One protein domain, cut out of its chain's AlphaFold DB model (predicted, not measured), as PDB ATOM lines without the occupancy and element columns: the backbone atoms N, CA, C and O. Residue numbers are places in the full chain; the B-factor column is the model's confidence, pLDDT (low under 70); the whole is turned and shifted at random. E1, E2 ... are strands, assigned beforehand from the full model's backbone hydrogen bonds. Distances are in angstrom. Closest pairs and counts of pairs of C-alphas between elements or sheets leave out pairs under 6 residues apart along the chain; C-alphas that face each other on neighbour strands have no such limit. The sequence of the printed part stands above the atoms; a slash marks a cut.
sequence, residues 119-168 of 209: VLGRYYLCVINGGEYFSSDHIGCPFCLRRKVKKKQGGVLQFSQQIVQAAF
ATOM      1  N   VAL A 119      23.541  -1.423   2.041       89.38
ATOM      2  CA  VAL A 119      22.349  -2.213   1.731       89.38
ATOM      3  C   VAL A 119      21.920  -2.952   3.004       89.38
ATOM      4  O   VAL A 119      22.759  -3.352   3.816       89.38
ATOM      5  N   LEU A 120      20.605  -3.072   3.228       88.88
ATOM      6  CA  LEU A 120      20.017  -3.621   4.464       88.88
ATOM      7  C   LEU A 120      20.595  -2.977   5.746       88.88
ATOM      8  O   LEU A 120      20.853  -3.647   6.744       88.88
ATOM      9  N   GLY A 121      20.885  -1.672   5.695       85.62
ATOM     10  CA  GLY A 121      21.354  -0.864   6.828       85.62
ATOM     11  C   GLY A 121      22.796  -1.106   7.298       85.62
ATOM     12  O   GLY A 121      23.368  -0.220   7.933       85.62
ATOM     13  N   ARG A 122      23.418  -2.250   6.974       89.50
ATOM     14  CA  ARG A 122      24.744  -2.621   7.512       89.50
ATOM     15  C   ARG A 122      25.727  -3.267   6.535       89.50
ATOM     16  O   ARG A 122      26.906  -3.341   6.863       89.50
ATOM     17  N   TYR A 123      25.281  -3.728   5.369       90.31
ATOM     18  CA  TYR A 123      26.142  -4.443   4.422       90.31
ATOM     19  C   TYR A 123      26.577  -3.550   3.267       90.31
ATOM     20  O   TYR A 123      25.887  -2.597   2.925       90.31
ATOM     21  N   TYR A 124      27.693  -3.888   2.628       90.69
ATOM     22  CA  TYR A 124      28.081  -3.333   1.335       90.69
ATOM     23  C   TYR A 124      27.863  -4.397   0.270       90.69
ATOM     24  O   TYR A 124      28.358  -5.513   0.422       90.69
ATOM     25  N   LEU A 125      27.143  -4.065  -0.805       91.69
ATOM     26  CA  LEU A 125      27.164  -4.936  -1.974       91.69
ATOM     27  C   LEU A 125      28.509  -4.747  -2.671       91.69
ATOM     28  O   LEU A 125      28.868  -3.623  -3.008       91.69
ATOM     29  N   CYS A 126      29.242  -5.834  -2.885       92.06
ATOM     30  CA  CYS A 126      30.457  -5.840  -3.685       92.06
ATOM     31  C   CYS A 126      30.158  -6.580  -4.984       92.06
ATOM     32  O   CYS A 126      29.868  -7.775  -4.965       92.06
ATOM     33  N   VAL A 127      30.178  -5.859  -6.103       92.44
ATOM     34  CA  VAL A 127      30.061  -6.474  -7.425       92.44
ATOM     35  C   VAL A 127      31.469  -6.729  -7.926       92.44
ATOM     36  O   VAL A 127      32.277  -5.803  -7.998       92.44
ATOM     37  N   ILE A 128      31.747  -7.983  -8.256       94.75
ATOM     38  CA  ILE A 128      33.032  -8.422  -8.785       94.75
ATOM     39  C   ILE A 128      32.810  -8.788 -10.245       94.75
ATOM     40  O   ILE A 128      31.966  -9.628 -10.553       94.75
ATOM     41  N   ASN A 129      33.550  -8.137 -11.135       92.31
ATOM     42  CA  ASN A 129      33.575  -8.463 -12.551       92.31
ATOM     43  C   ASN A 129      34.991  -8.883 -12.947       92.31
ATOM     44  O   ASN A 129      35.963  -8.279 -12.498       92.31
ATOM     45  N   GLY A 130      35.100  -9.902 -13.790       91.56
ATOM     46  CA  GLY A 130      36.369 -10.403 -14.303       91.56
ATOM     47  C   GLY A 130      36.331 -10.514 -15.819       91.56
ATOM     48  O   GLY A 130      35.276 -10.774 -16.397       91.56
ATOM     49  N   GLY A 131      37.475 -10.319 -16.464       91.88
ATOM     50  CA  GLY A 131      37.610 -10.485 -17.906       91.88
ATOM     51  C   GLY A 131      39.021 -10.880 -18.311       91.88
ATOM     52  O   GLY A 131      39.978 -10.661 -17.570       91.88
ATOM     53  N   GLU A 132      39.153 -11.445 -19.507       92.56
ATOM     54  CA  GLU A 132      40.456 -11.768 -20.077       92.56
ATOM     55  C   GLU A 132      41.098 -10.489 -20.618       92.56
ATOM     56  O   GLU A 132      40.534  -9.820 -21.483       92.56
ATOM     57  N   TYR A 133      42.265 -10.143 -20.082       88.19
ATOM     58  CA  TYR A 133      43.043  -8.989 -20.524       88.19
ATOM     59  C   TYR A 133      44.003  -9.364 -21.658       88.19
ATOM     60  O   TYR A 133      44.177  -8.610 -22.612       88.19
ATOM     61  N   PHE A 134      44.610 -10.546 -21.560       91.94
ATOM     62  CA  PHE A 134      45.605 -11.031 -22.507       91.94
ATOM     63  C   PHE A 134      45.444 -12.530 -22.722       91.94
ATOM     64  O   PHE A 134      45.228 -13.276 -21.763       91.94
ATOM     65  N   SER A 135      45.617 -12.981 -23.962       92.88
ATOM     66  CA  SER A 135      45.799 -14.393 -24.270       92.88
ATOM     67  C   SER A 135      46.784 -14.612 -25.411       92.88
ATOM     68  O   SER A 135      46.852 -13.845 -26.368       92.88
ATOM     69  N   SER A 136      47.570 -15.680 -25.296       93.00
ATOM     70  CA  SER A 136      48.545 -16.098 -26.301       93.00
ATOM     71  C   SER A 136      48.779 -17.602 -26.211       93.00
ATOM     72  O   SER A 136      48.658 -18.211 -25.152       93.00
ATOM     73  N   ASP A 137      49.098 -18.225 -27.331       93.00
ATOM     74  CA  ASP A 137      49.581 -19.603 -27.425       93.00
ATOM     75  C   ASP A 137      51.111 -19.706 -27.506       93.00
ATOM     76  O   ASP A 137      51.654 -20.806 -27.451       93.00
ATOM     77  N   HIS A 138      51.803 -18.569 -27.603       91.50
ATOM     78  CA  HIS A 138      53.257 -18.505 -27.754       91.50
ATOM     79  C   HIS A 138      53.948 -17.833 -26.566       91.50
ATOM     80  O   HIS A 138      55.052 -18.225 -26.196       91.50
ATOM     81  N   ILE A 139      53.308 -16.830 -25.962       91.94
ATOM     82  CA  ILE A 139      53.893 -16.000 -24.907       91.94
ATOM     83  C   ILE A 139      53.172 -16.294 -23.592       91.94
ATOM     84  O   ILE A 139      51.961 -16.104 -23.479       91.94
ATOM     85  N   GLY A 140      53.919 -16.740 -22.584       90.88
ATOM     86  CA  GLY A 140      53.391 -17.029 -21.255       90.88
ATOM     87  C   GLY A 140      54.391 -16.684 -20.157       90.88
ATOM     88  O   GLY A 140      55.594 -16.633 -20.396       90.88
ATOM     89  N   CYS A 141      53.886 -16.472 -18.944       87.50
ATOM     90  CA  CYS A 141      54.696 -16.302 -17.740       87.50
ATOM     91  C   CYS A 141      54.285 -17.319 -16.653       87.50
ATOM     92  O   CYS A 141      53.252 -17.992 -16.788       87.50
ATOM     93  N   PRO A 142      55.065 -17.461 -15.563       89.81
ATOM     94  CA  PRO A 142      54.730 -18.355 -14.451       89.81
ATOM     95  C   PRO A 142      53.344 -18.098 -13.842       89.81
ATOM     96  O   PRO A 142      52.709 -19.040 -13.377       89.81
ATOM     97  N   PHE A 143      52.856 -16.858 -13.920       88.00
ATOM     98  CA  PHE A 143      51.581 -16.416 -13.347       88.00
ATOM     99  C   PHE A 143      50.393 -16.475 -14.324       88.00
ATOM    100  O   PHE A 143      49.270 -16.140 -13.951       88.00
ATOM    101  N   CYS A 144      50.602 -16.890 -15.577       92.94
ATOM    102  CA  CYS A 144      49.504 -17.050 -16.530       92.94
ATOM    103  C   CYS A 144      48.622 -18.252 -16.173       92.94
ATOM    104  O   CYS A 144      49.120 -19.343 -15.883       92.94
ATOM    105  N   LEU A 145      47.306 -18.086 -16.334       93.44
ATOM    106  CA  LEU A 145      46.382 -19.212 -16.408       93.44
ATOM    107  C   LEU A 145      46.696 -20.033 -17.658       93.44
ATOM    108  O   LEU A 145      47.018 -19.483 -18.711       93.44
ATOM    109  N   ARG A 146      46.597 -21.357 -17.544       94.69
ATOM    110  CA  ARG A 146      46.939 -22.292 -18.620       94.69
ATOM    111  C   ARG A 146      45.740 -23.164 -18.938       94.69
ATOM    112  O   ARG A 146      45.204 -23.822 -18.048       94.69
ATOM    113  N   ARG A 147      45.339 -23.217 -20.206       93.25
ATOM    114  CA  ARG A 147      44.274 -24.120 -20.667       93.25
ATOM    115  C   ARG A 147      44.622 -24.748 -22.009       93.25
ATOM    116  O   ARG A 147      45.230 -24.108 -22.861       93.25
ATOM    117  N   LYS A 148      44.218 -26.002 -22.221       92.75
ATOM    118  CA  LYS A 148      44.334 -26.656 -23.531       92.75
ATOM    119  C   LYS A 148      43.146 -26.246 -24.396       92.75
ATOM    120  O   LYS A 148      42.001 -26.461 -24.000       92.75
ATOM    121  N   VAL A 149      43.411 -25.686 -25.571       90.75
ATOM    122  CA  VAL A 149      42.382 -25.311 -26.551       90.75
ATOM    123  C   VAL A 149      42.508 -26.159 -27.808       90.75
ATOM    124  O   VAL A 149      43.612 -26.434 -28.272       90.75
ATOM    125  N   LYS A 150      41.377 -26.586 -28.375       87.31
ATOM    126  CA  LYS A 150      41.360 -27.286 -29.665       87.31
ATOM    127  C   LYS A 150      41.480 -26.259 -30.792       87.31
ATOM    128  O   LYS A 150      40.627 -25.381 -30.907       87.31
ATOM    129  N   LYS A 151      42.510 -26.379 -31.629       82.06
ATOM    130  CA  LYS A 151      42.647 -25.644 -32.895       82.06
ATOM    131  C   LYS A 151      42.568 -26.619 -34.074       82.06
ATOM    132  O   LYS A 151      42.617 -27.833 -33.889       82.06
ATOM    133  N   LYS A 152      42.462 -26.085 -35.298       77.19
ATOM    134  CA  LYS A 152      42.378 -26.883 -36.539       77.19
ATOM    135  C   LYS A 152      43.540 -27.876 -36.705       77.19
ATOM    136  O   LYS A 152      43.347 -28.917 -37.312       77.19
ATOM    137  N   GLN A 153      44.717 -27.564 -36.155       72.75
ATOM    138  CA  GLN A 153      45.942 -28.374 -36.259       72.75
ATOM    139  C   GLN A 153      46.221 -29.242 -35.015       72.75
ATOM    140  O   GLN A 153      47.304 -29.806 -34.900       72.75
ATOM    141  N   GLY A 154      45.278 -29.349 -34.071       79.19
ATOM    142  CA  GLY A 154      45.457 -30.092 -32.819       79.19
ATOM    143  C   GLY A 154      45.287 -29.232 -31.563       79.19
ATOM    144  O   GLY A 154      44.931 -28.053 -31.628       79.19
ATOM    145  N   GLY A 155      45.473 -29.844 -30.392       84.56
ATOM    146  CA  GLY A 155      45.370 -29.157 -29.103       84.56
ATOM    147  C   GLY A 155      46.602 -28.298 -28.816       84.56
ATOM    148  O   GLY A 155      47.712 -28.817 -28.832       84.56
ATOM    149  N   VAL A 156      46.410 -27.013 -28.515       89.81
ATOM    150  CA  VAL A 156      47.490 -26.068 -28.181       89.81
ATOM    151  C   VAL A 156      47.332 -25.594 -26.737       89.81
ATOM    152  O   VAL A 156      46.209 -25.426 -26.250       89.81
ATOM    153  N   LEU A 157      48.448 -25.405 -26.029       92.88
ATOM    154  CA  LEU A 157      48.445 -24.790 -24.704       92.88
ATOM    155  C   LEU A 157      48.293 -23.274 -24.862       92.88
ATOM    156  O   LEU A 157      49.128 -22.631 -25.485       92.88
ATOM    157  N   GLN A 158      47.224 -22.716 -24.306       93.81
ATOM    158  CA  GLN A 158      46.982 -21.281 -24.281       93.81
ATOM    159  C   GLN A 158      47.279 -20.734 -22.887       93.81
ATOM    160  O   GLN A 158      46.817 -21.282 -21.881       93.81
ATOM    161  N   PHE A 159      48.016 -19.634 -22.861       95.75
ATOM    162  CA  PHE A 159      48.274 -18.798 -21.704       95.75
ATOM    163  C   PHE A 159      47.303 -17.622 -21.720       95.75
ATOM    164  O   PHE A 159      47.094 -17.004 -22.766       95.75
ATOM    165  N   SER A 160      46.709 -17.296 -20.578       94.25
ATOM    166  CA  SER A 160      45.925 -16.072 -20.446       94.25
ATOM    167  C   SER A 160      46.110 -15.389 -19.100       94.25
ATOM    168  O   SER A 160      46.494 -16.003 -18.102       94.25
ATOM    169  N   GLN A 161      45.861 -14.085 -19.093       93.31
ATOM    170  CA  GLN A 161      45.813 -13.255 -17.898       93.31
ATOM    171  C   GLN A 161      44.412 -12.672 -17.774       93.31
ATOM    172  O   GLN A 161      43.832 -12.184 -18.749       93.31
ATOM    173  N   GLN A 162      43.870 -12.736 -16.565       91.31
ATOM    174  CA  GLN A 162      42.566 -12.178 -16.238       91.31
ATOM    175  C   GLN A 162      42.767 -10.912 -15.417       91.31
ATOM    176  O   GLN A 162      43.665 -10.844 -14.580       91.31
ATOM    177  N   ILE A 163      41.904  -9.933 -15.637       91.50
ATOM    178  CA  ILE A 163      41.764  -8.766 -14.779       91.50
ATOM    179  C   ILE A 163      40.461  -8.900 -13.998       91.50
ATOM    180  O   ILE A 163      39.428  -9.268 -14.558       91.50
ATOM    181  N   VAL A 164      40.513  -8.617 -12.699       91.31
ATOM    182  CA  VAL A 164      39.344  -8.620 -11.814       91.31
ATOM    183  C   VAL A 164      39.180  -7.230 -11.226       91.31
ATOM    184  O   VAL A 164      40.134  -6.629 -10.740       91.31
ATOM    185  N   GLN A 165      37.954  -6.723 -11.262       90.62
ATOM    186  CA  GLN A 165      37.585  -5.440 -10.694       90.62
ATOM    187  C   GLN A 165      36.428  -5.625  -9.715       90.62
ATOM    188  O   GLN A 165      35.390  -6.194 -10.053       90.62
ATOM    189  N   ALA A 166      36.596  -5.084  -8.512       91.19
ATOM    190  CA  ALA A 166      35.540  -4.971  -7.517       91.19
ATOM    191  C   ALA A 166      35.003  -3.533  -7.472       91.19
ATOM    192  O   ALA A 166      35.769  -2.569  -7.536       91.19
ATOM    193  N   ALA A 167      33.687  -3.380  -7.339       90.56
ATOM    194  CA  ALA A 167      33.036  -2.081  -7.202       90.56
ATOM    195  C   ALA A 167      31.940  -2.108  -6.129       90.56
ATOM    196  O   ALA A 167      31.226  -3.099  -5.968       90.56
ATOM    197  N   PHE A 168      31.779  -0.979  -5.434       89.94
ATOM    198  CA  PHE A 168      30.633  -0.720  -4.566       89.94
ATOM    199  C   PHE A 168      29.573   0.059  -5.357       89.94
ATOM    200  O   PHE A 168      29.725   1.269  -5.545       89.94
TER     201      PHE A 168
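What this domain is: This is residues 119 to 168 of the 209 residues of an uncharacterized protein of Deltaproteobacteria bacterium (UniProt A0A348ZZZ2). A long, narrow, strongly twisted ribbon of three strands is built round E3, which has E2 beside its first half and E1 beside its second half, so that two two-stranded stretches follow one another along the length. The loop of residues 137 to 144 joins E1 to E2 near the place where these stretches meet, the E2 and E3 hairpin turns at one end of the ribbon, and residues 119 to 126 lead into E1 at the other. The printed part has 50 residues with no named helix and three named strands, E1, E2 and E3 along the chain; the sheet's order is E1, E3, E2, with antiparallel neighbours, and the class is all strand. The whole is extended, with a radius of gyration of the C-alphas of 16.9 A, and a rod in outline, spanning 56 by 21 by 13 A.

Where its parts are: E3, the longest strand, holds residues 154 to 167, 39.9 A from first to last C-alpha, from (45.457, -30.092, -32.819) to (33.036, -2.081, -7.202). E1 holds residues 127 to 136 and is 28.1 A long; C-alpha 127 is at (30.061, -6.474, -7.425). E2 holds residues 145 to 151 and is 18.1 A long.

How they stand to each other: E3 is the inner strand of the sheet, and E1 and E2 are its edge strands. E1 and E3 are antiparallel, with 148 degrees between their directions. Their C-alphas 130 and 164 face each other at 4.3 A, and C-alphas 136 and 159 at 5.3 A. N 129 and O 165 are within hydrogen-bond range at 2.9 A, as are N 163 and O 131 at 2.8 A. E2 and E3 form an antiparallel hairpin, with 135 degrees between their directions. C-alphas 155 and 150 face each other at 4.5 A, and C-alphas 160 and 145 at 5.1 A. N 158 and O 147 are within hydrogen-bond range at 2.8 A, as are N 145 and O 160 at 2.9 A. E1 and E2 are apart, with no C-alpha of the one within 8 A of the other. The sheet's C-alphas lie up to 5.8 A off the best plane through them.

The domain as a whole: The two C-alphas farthest apart are those of Gly 121 and Gln 153, 56.7 A, while the first and last printed C-alphas, of Val 119 and Phe 168, are 10.5 A apart. The printed part, residues 119 to 168, has no cut. The link from E2 to E3, of 2 residues, is tight, the link from E1 to E2, of 8 residues, is short, and there is no long link. The mean pLDDT of the printed part is 90.2, and no printed residue is under 70.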